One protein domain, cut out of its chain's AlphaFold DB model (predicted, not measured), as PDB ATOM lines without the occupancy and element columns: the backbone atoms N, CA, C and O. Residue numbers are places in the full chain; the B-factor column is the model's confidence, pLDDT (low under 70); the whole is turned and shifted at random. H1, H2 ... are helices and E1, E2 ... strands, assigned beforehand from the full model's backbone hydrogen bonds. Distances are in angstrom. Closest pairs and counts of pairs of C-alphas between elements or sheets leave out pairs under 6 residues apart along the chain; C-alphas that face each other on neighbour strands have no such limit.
ATOM      1  N   VAL A   4     156.167 134.552 130.882       85.81
ATOM      2  CA  VAL A   4     155.331 133.731 129.994       85.81
ATOM      3  C   VAL A   4     153.897 134.220 130.068       85.81
ATOM      4  O   VAL A   4     153.411 134.552 131.139       85.81
ATOM      5  N   LEU A   5     153.231 134.268 128.918       89.62
ATOM      6  CA  LEU A   5     151.823 134.619 128.812       89.62
ATOM      7  C   LEU A   5     151.051 133.415 128.274       89.62
ATOM      8  O   LEU A   5     151.363 132.906 127.195       89.62
ATOM      9  N   PHE A   6     150.026 132.996 129.005       87.44
ATOM     10  CA  PHE A   6     149.073 131.980 128.587       87.44
ATOM     11  C   PHE A   6     147.765 132.638 128.163       87.44
ATOM     12  O   PHE A   6     147.290 133.577 128.796       87.44
ATOM     13  N   ILE A   7     147.191 132.120 127.080       89.25
ATOM     14  CA  ILE A   7     145.879 132.513 126.570       89.25
ATOM     15  C   ILE A   7     145.032 131.249 126.585       89.25
ATOM     16  O   ILE A   7     145.283 130.328 125.806       89.25
ATOM     17  N   ILE A   8     144.066 131.191 127.492       88.88
ATOM     18  CA  ILE A   8     143.150 130.066 127.644       88.88
ATOM     19  C   ILE A   8     141.796 130.526 127.129       88.88
ATOM     20  O   ILE A   8     141.191 131.447 127.670       88.88
ATOM     21  N   GLU A   9     141.332 129.897 126.057       86.38
ATOM     22  CA  GLU A   9     140.029 130.183 125.477       86.38
ATOM     23  C   GLU A   9     139.053 129.065 125.837       86.38
ATOM     24  O   GLU A   9     139.313 127.888 125.583       86.38
ATOM     25  N   THR A  10     137.919 129.447 126.406       86.38
ATOM     26  CA  THR A  10     136.797 128.564 126.728       86.38
ATOM     27  C   THR A  10     135.517 129.113 126.096       86.38
ATOM     28  O   THR A  10     135.458 130.302 125.773       86.38
ATOM     29  N   PRO A  11     134.473 128.289 125.895       85.94
ATOM     30  CA  PRO A  11     133.179 128.800 125.454       85.94
ATOM     31  C   PRO A  11     132.706 129.924 126.388       85.94
ATOM     32  O   PRO A  11     132.642 129.731 127.597       85.94
ATOM     33  N   GLY A  12     132.454 131.110 125.830       83.19
ATOM     34  CA  GLY A  12     131.991 132.280 126.582       83.19
ATOM     35  C   GLY A  12     133.061 133.041 127.375       83.19
ATOM     36  O   GLY A  12     132.768 134.134 127.836       83.19
ATOM     37  N   ARG A  13     134.302 132.547 127.519       90.69
ATOM     38  CA  ARG A  13     135.326 133.225 128.343       90.69
ATOM     39  C   ARG A  13     136.747 133.106 127.813       90.69
ATOM     40  O   ARG A  13     137.129 132.080 127.246       90.69
ATOM     41  N   ILE A  14     137.564 134.124 128.066       89.38
ATOM     42  CA  ILE A  14     139.006 134.119 127.792       89.38
ATOM     43  C   ILE A  14     139.751 134.430 129.083       89.38
ATOM     44  O   ILE A  14     139.478 135.437 129.722       89.38
ATOM     45  N   ARG A  15     140.733 133.602 129.436       90.62
ATOM     46  CA  ARG A  15     141.649 133.858 130.552       90.62
ATOM     47  C   ARG A  15     143.047 134.148 130.021       90.62
ATOM     48  O   ARG A  15     143.583 133.400 129.202       90.62
ATOM     49  N   LEU A  16     143.632 135.241 130.487       90.69
ATOM     50  CA  LEU A  16     144.995 135.667 130.200       90.69
ATOM     51  C   LEU A  16     145.800 135.555 131.489       90.69
ATOM     52  O   LEU A  16     145.480 136.221 132.467       90.69
ATOM     53  N   ILE A  17     146.830 134.712 131.489       90.06
ATOM     54  CA  ILE A  17     147.651 134.454 132.679       90.06
ATOM     55  C   ILE A  17     149.102 134.804 132.355       90.06
ATOM     56  O   ILE A  17     149.745 134.138 131.541       90.06
ATOM     57  N   GLY A  18     149.612 135.862 132.973       90.19
ATOM     58  CA  GLY A  18     151.010 136.271 132.941       90.19
ATOM     59  C   GLY A  18     151.772 135.668 134.116       90.19
ATOM     60  O   GLY A  18     151.522 136.017 135.264       90.19
ATOM     61  N   TYR A  19     152.728 134.787 133.835       89.25
ATOM     62  CA  TYR A  19     153.621 134.212 134.837       89.25
ATOM     63  C   TYR A  19     154.998 134.874 134.768       89.25
ATOM     64  O   TYR A  19     155.680 134.813 133.734       89.25
ATOM     65  N   ASN A  20     155.413 135.506 135.862       88.75
ATOM     66  CA  ASN A  20     156.784 135.957 136.050       88.75
ATOM     67  C   ASN A  20     157.520 134.915 136.898       88.75
ATOM     68  O   ASN A  20     157.028 134.534 137.941       88.75
ATOM     69  N   TYR A  21     158.689 134.437 136.473       82.38
ATOM     70  CA  TYR A  21     159.429 133.445 137.266       82.38
ATOM     71  C   TYR A  21     160.085 134.039 138.523       82.38
ATOM     72  O   TYR A  21     160.524 133.278 139.381       82.38
ATOM     73  N   ASP A  22     160.142 135.371 138.616       83.62
ATOM     74  CA  ASP A  22     160.646 136.098 139.786       83.62
ATOM     75  C   ASP A  22     159.569 136.336 140.849       83.62
ATOM     76  O   ASP A  22     159.889 136.442 142.030       83.62
ATOM     77  N   ASP A  23     158.302 136.395 140.430       79.56
ATOM     78  CA  ASP A  23     157.173 136.680 141.309       79.56
ATOM     79  C   ASP A  23     156.344 135.408 141.479       79.56
ATOM     80  O   ASP A  23     155.995 134.737 140.511       79.56
ATOM     81  N   LEU A  24     156.010 135.058 142.719       73.62
ATOM     82  CA  LEU A  24     155.210 133.862 142.987       73.62
ATOM     83  C   LEU A  24     153.747 134.009 142.533       73.62
ATOM     84  O   LEU A  24     153.070 133.003 142.323       73.62
ATOM     85  N   GLU A  25     153.261 135.243 142.393       82.38
ATOM     86  CA  GLU A  25     151.870 135.532 142.052       82.38
ATOM     87  C   GLU A  25     151.704 135.770 140.542       82.38
ATOM     88  O   GLU A  25     152.319 136.683 139.982       82.38
ATOM     89  N   PRO A  26     150.871 134.966 139.854       86.81
ATOM     90  CA  PRO A  26     150.549 135.208 138.461       86.81
ATOM     91  C   PRO A  26     149.621 136.416 138.319       86.81
ATOM     92  O   PRO A  26     148.699 136.620 139.106       86.81
ATOM     93  N   VAL A  27     149.814 137.175 137.248       88.00
ATOM     94  CA  VAL A  27     148.876 138.219 136.833       88.00
ATOM     95  C   VAL A  27     147.782 137.557 136.010       88.00
ATOM     96  O   VAL A  27     148.064 136.988 134.957       88.00
ATOM     97  N   GLU A  28     146.538 137.616 136.474       90.69
ATOM     98  CA  GLU A  28     145.405 136.988 135.801       90.69
ATOM     99  C   GLU A  28     144.348 138.018 135.386       90.69
ATOM    100  O   GLU A  28     143.953 138.880 136.168       90.69
ATOM    101  N   HIS A  29     143.869 137.894 134.148       89.69
ATOM    102  CA  HIS A  29     142.723 138.631 133.632       89.69
ATOM    103  C   HIS A  29     141.718 137.659 133.013       89.69
ATOM    104  O   HIS A  29     142.070 136.871 132.134       89.69
ATOM    105  N   GLU A  30     140.462 137.739 133.442       90.06
ATOM    106  CA  GLU A  30     139.347 136.985 132.872       90.06
ATOM    107  C   GLU A  30     138.437 137.935 132.092       90.06
ATOM    108  O   GLU A  30     138.078 139.012 132.562       90.06
ATOM    109  N   LEU A  31     138.085 137.527 130.879       88.25
ATOM    110  CA  LEU A  31     137.204 138.243 129.976       88.25
ATOM    111  C   LEU A  31     135.970 137.395 129.733       88.25
ATOM    112  O   LEU A  31     136.063 136.303 129.168       88.25
ATOM    113  N   ASP A  32     134.824 137.928 130.126       87.25
ATOM    114  CA  ASP A  32     133.528 137.331 129.851       87.25
ATOM    115  C   ASP A  32     133.004 137.823 128.495       87.25
ATOM    116  O   ASP A  32     132.667 138.993 128.316       87.25
ATOM    117  N   LEU A  33     132.959 136.924 127.516       82.50
ATOM    118  CA  LEU A  33     132.547 137.243 126.152       82.50
ATOM    119  C   LEU A  33     131.042 137.492 126.033       82.50
ATOM    120  O   LEU A  33     130.620 138.048 125.022       82.50
ATOM    121  N   GLU A  34     130.243 137.083 127.020       81.88
ATOM    122  CA  GLU A  34     128.794 137.307 127.019       81.88
ATOM    123  C   GLU A  34     128.443 138.725 127.482       81.88
ATOM    124  O   GLU A  34     127.474 139.314 127.004       81.88
ATOM    125  N   ASN A  35     129.262 139.293 128.369       81.06
ATOM    126  CA  ASN A  35     129.005 140.582 129.012       81.06
ATOM    127  C   ASN A  35     129.824 141.746 128.429       81.06
ATOM    128  O   ASN A  35     129.510 142.912 128.682       81.06
ATOM    129  N   ILE A  36     130.861 141.467 127.637       81.56
ATOM    130  CA  ILE A  36     131.706 142.508 127.047       81.56
ATOM    131  C   ILE A  36     131.104 143.040 125.741       81.56
ATOM    132  O   ILE A  36     130.968 142.322 124.752       81.56
ATOM    133  N   GLN A  37     130.853 144.352 125.703       78.06
ATOM    134  CA  GLN A  37     130.403 145.049 124.492       78.06
ATOM    135  C   GLN A  37     131.501 145.159 123.424       78.06
ATOM    136  O   GLN A  37     131.218 145.020 122.236       78.06
ATOM    137  N   ASN A  38     132.756 145.396 123.830       85.56
ATOM    138  CA  ASN A  38     133.880 145.560 122.908       85.56
ATOM    139  C   ASN A  38     135.118 144.766 123.346       85.56
ATOM    140  O   ASN A  38     136.052 145.282 123.953       85.56
ATOM    141  N   ILE A  39     135.138 143.480 122.982       84.00
ATOM    142  CA  ILE A  39     136.218 142.545 123.344       84.00
ATOM    143  C   ILE A  39     137.571 143.012 122.800       84.00
ATOM    144  O   ILE A  39     138.617 142.729 123.379       84.00
ATOM    145  N   ARG A  40     137.573 143.728 121.674       84.25
ATOM    146  CA  ARG A  40     138.811 144.189 121.061       84.25
ATOM    147  C   ARG A  40     139.497 145.254 121.911       84.25
ATOM    148  O   ARG A  40     140.690 145.115 122.159       84.25
ATOM    149  N   GLU A  41     138.760 146.278 122.328       87.44
ATOM    150  CA  GLU A  41     139.294 147.362 123.164       87.44
ATOM    151  C   GLU A  41     139.780 146.830 124.512       87.44
ATOM    152  O   GLU A  41     140.883 147.162 124.937       87.44
ATOM    153  N   GLU A  42     139.027 145.914 125.123       88.19
ATOM    154  CA  GLU A  42     139.393 145.316 126.409       88.19
ATOM    155  C   GLU A  42     140.714 144.529 126.328       88.19
ATOM    156  O   GLU A  42     141.603 144.657 127.172       88.19
ATOM    157  N   ILE A  43     140.899 143.742 125.262       87.00
ATOM    158  CA  ILE A  43     142.155 143.008 125.063       87.00
ATOM    159  C   ILE A  43     143.298 143.963 124.693       87.00
ATOM    160  O   ILE A  43     144.439 143.720 125.090       87.00
ATOM    161  N   GLU A  44     143.031 145.036 123.943       89.00
ATOM    162  CA  GLU A  44     144.027 146.076 123.661       89.00
ATOM    163  C   GLU A  44     144.492 146.756 124.963       89.00
ATOM    164  O   GLU A  44     145.701 146.881 125.167       89.00
ATOM    165  N   TYR A  45     143.578 147.055 125.890       91.25
ATOM    166  CA  TYR A  45     143.891 147.579 127.222       91.25
ATOM    167  C   TYR A  45     144.740 146.607 128.059       91.25
ATOM    168  O   TYR A  45     145.821 146.967 128.534       91.25
ATOM    169  N   ILE A  46     144.332 145.337 128.173       89.69
ATOM    170  CA  ILE A  46     145.109 144.320 128.908       89.69
ATOM    171  C   ILE A  46     146.496 144.126 128.284       89.69
ATOM    172  O   ILE A  46     147.496 143.950 128.983       89.69
ATOM    173  N   MET A  47     146.590 144.185 126.954       89.88
ATOM    174  CA  MET A  47     147.864 144.099 126.251       89.88
ATOM    175  C   MET A  47     148.810 145.247 126.635       89.88
ATOM    176  O   MET A  47     150.015 145.013 126.752       89.88
ATOM    177  N   GLU A  48     148.304 146.466 126.825       91.69
ATOM    178  CA  GLU A  48     149.108 147.600 127.290       91.69
ATOM    179  C   GLU A  48     149.582 147.416 128.733       91.69
ATOM    180  O   GLU A  48     150.773 147.606 128.996       91.69
ATOM    181  N   LEU A  49     148.709 146.949 129.632       91.31
ATOM    182  CA  LEU A  49     149.067 146.636 131.022       91.31
ATOM    183  C   LEU A  49     150.186 145.590 131.103       91.31
ATOM    184  O   LEU A  49     151.221 145.810 131.736       91.31
ATOM    185  N   LEU A  50     150.021 144.472 130.394       89.56
ATOM    186  CA  LEU A  50     151.012 143.397 130.352       89.56
ATOM    187  C   LEU A  50     152.338 143.875 129.744       89.56
ATOM    188  O   LEU A  50     153.417 143.509 130.214       89.56
ATOM    189  N   LYS A  51     152.282 144.731 128.718       90.44
ATOM    190  CA  LYS A  51     153.481 145.314 128.105       90.44
ATOM    191  C   LYS A  51     154.211 146.250 129.072       90.44
ATOM    192  O   LYS A  51     155.438 146.198 129.120       90.44
ATOM    193  N   ALA A  52     153.489 147.064 129.844       90.38
ATOM    194  CA  ALA A  52     154.072 147.935 130.868       90.38
ATOM    195  C   ALA A  52     154.789 147.127 131.964       90.38
ATOM    196  O   ALA A  52     155.852 147.520 132.434       90.38
ATOM    197  N   GLN A  53     154.264 145.946 132.293       87.56
ATOM    198  CA  GLN A  53     154.889 144.993 133.211       87.56
ATOM    199  C   GLN A  53     156.019 144.164 132.567       87.56
ATOM    200  O   GLN A  53     156.638 143.327 133.227       87.56
ATOM    201  N   GLY A  54     156.328 144.376 131.285       87.94
ATOM    202  CA  GLY A  54     157.428 143.719 130.576       87.94
ATOM    203  C   GLY A  54     157.123 142.309 130.058       87.94
ATOM    204  O   GLY A  54     158.060 141.565 129.765       87.94
ATOM    205  N   PHE A  55     155.851 141.916 129.945       89.75
ATOM    206  CA  PHE A  55     155.464 140.654 129.309       89.75
ATOM    207  C   PHE A  55     155.550 140.734 127.779       89.75
ATOM    208  O   PHE A  55     155.288 141.769 127.161       89.75
ATOM    209  N   ASP A  56     155.866 139.603 127.143       89.12
ATOM    210  CA  ASP A  56     155.816 139.483 125.688       89.12
ATOM    211  C   ASP A  56     154.376 139.267 125.204       89.12
ATOM    212  O   ASP A  56     153.819 138.170 125.272       89.12
ATOM    213  N   THR A  57     153.776 140.324 124.664       89.75
ATOM    214  CA  THR A  57     152.388 140.317 124.188       89.75
ATOM    215  C   THR A  57     152.239 140.008 122.695       89.75
ATOM    216  O   THR A  57     151.136 140.086 122.146       89.75
ATOM    217  N   ARG A  58     153.317 139.607 122.000       88.88
ATOM    218  CA  ARG A  58     153.267 139.272 120.561       88.88
ATOM    219  C   ARG A  58     152.270 138.154 120.257       88.88
ATOM    220  O   ARG A  58     151.579 138.213 119.236       88.88
ATOM    221  N   LEU A  59     152.180 137.159 121.143       85.81
ATOM    222  CA  LEU A  59     151.230 136.054 121.021       85.81
ATOM    223  C   LEU A  59     149.782 136.559 121.091       85.81
ATOM    224  O   LEU A  59     148.982 136.230 120.215       85.81
ATOM    225  N   LEU A  60     149.479 137.419 122.068       85.94
ATOM    226  CA  LEU A  60     148.156 138.016 122.260       85.94
ATOM    227  C   LEU A  60     147.754 138.879 121.061       85.94
ATOM    228  O   LEU A  60     146.673 138.708 120.505       85.94
ATOM    229  N   ARG A  61     148.674 139.705 120.549       87.50
ATOM    230  CA  ARG A  61     148.450 140.490 119.325       87.50
ATOM    231  C   ARG A  61     148.130 139.611 118.112       87.50
ATOM    232  O   ARG A  61     147.250 139.938 117.314       87.50
ATOM    233  N   ARG A  62     148.843 138.489 117.946       87.62
ATOM    234  CA  ARG A  62     148.578 137.528 116.864       87.62
ATOM    235  C   ARG A  62     147.216 136.857 117.039       87.62
ATOM    236  O   ARG A  62     146.519 136.664 116.043       87.62
ATOM    237  N   TRP A  63     146.844 136.532 118.273       87.00
ATOM    238  CA  TRP A  63     145.539 135.971 118.608       87.00
ATOM    239  C   TRP A  63     144.405 136.954 118.262       87.00
ATOM    240  O   TRP A  63     143.526 136.582 117.484       87.00
ATOM    241  N   ILE A  64     144.494 138.229 118.675       86.31
ATOM    242  CA  ILE A  64     143.518 139.287 118.322       86.31
ATOM    243  C   ILE A  64     143.379 139.397 116.808       86.31
ATOM    244  O   ILE A  64     142.275 139.387 116.272       86.31
ATOM    245  N   ARG A  65     144.502 139.451 116.082       85.94
ATOM    246  CA  ARG A  65     144.486 139.550 114.618       85.94
ATOM    247  C   ARG A  65     143.847 138.328 113.954       85.94
ATOM    248  O   ARG A  65     143.216 138.481 112.917       85.94
ATOM    249  N   LYS A  66     144.005 137.128 114.515       84.81
ATOM    250  CA  LYS A  66     143.347 135.913 114.009       84.81
ATOM    251  C   LYS A  66     141.838 135.935 114.280       84.81
ATOM    252  O   LYS A  66     141.082 135.446 113.447       84.81
ATOM    253  N   ARG A  67     141.428 136.476 115.431       79.81
ATOM    254  CA  ARG A  67     140.040 136.514 115.913       79.81
ATOM    255  C   ARG A  67     139.210 137.620 115.255       79.81
ATOM    256  O   ARG A  67     138.120 137.357 114.769       79.81
ATOM    257  N   PHE A  68     139.749 138.836 115.237       79.69
ATOM    258  CA  PHE A  68     139.054 140.069 114.849       79.69
ATOM    259  C   PHE A  68     139.639 140.730 113.603       79.69
ATOM    260  O   PHE A  68     139.033 141.635 113.033       79.69
ATOM    261  N   GLY A  69     140.836 140.324 113.175       74.81
ATOM    262  CA  GLY A  69     141.407 140.841 111.943       74.81
ATOM    263  C   GLY A  69     140.548 140.398 110.770       74.81
ATOM    264  O   GLY A  69     140.386 139.201 110.531       74.81
TER     265      GLY A  69
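What this domain is: This is residues 4 to 69 of the 79 residues of an uncharacterized protein of Thermoprotei archaeon (UniProt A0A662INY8). A three-stranded meander, each strand the antiparallel neighbour of the one before, has a helical hairpin over one face: H1 covers E2 and E3, and H2 packs on E1. The 66 printed residues run E1 E2 E3 H1 H2, sheet order E1 - E2 - E3, in two layers, class mixed. The whole is compact, radius of gyration of the C-alphas 11.7 A, spanning 34 by 20 by 16 A.

How they stand to each other: E1, residues 4 to 10, and E2, residues 13 to 20, form a hairpin; N 6 and O 17 are 2.8 A apart. E2 and E3, residues 27 to 32, form another; N 16 and O 29 are 2.8 A apart. H1, residues 39 to 52, runs along the strands, its height over the sheet 10.2 A; its closest C-alphas with E3, Ile 46 and His 29, are 7.8 A apart. H2, residues 58 to 68, touches H1 at a shallow tilt of 7 degrees, opposite ways; the closest C-alphas, Met 47 and Leu 60, are 7.3 A apart. In both helices every O i to N i+4 pair is within hydrogen-bond range.

Where its parts are: E1 (19.5 A) begins at C-alpha 4 (155.331, 133.731, 129.994); E2 measures 23.0 A, E3 16.9 A, H1 20.1 A; H2 (15.3 A) ends at C-alpha 68 (139.054, 140.069, 114.849).

The domain as a whole: The printed part has no cut and no long link; no printed residue is under 70.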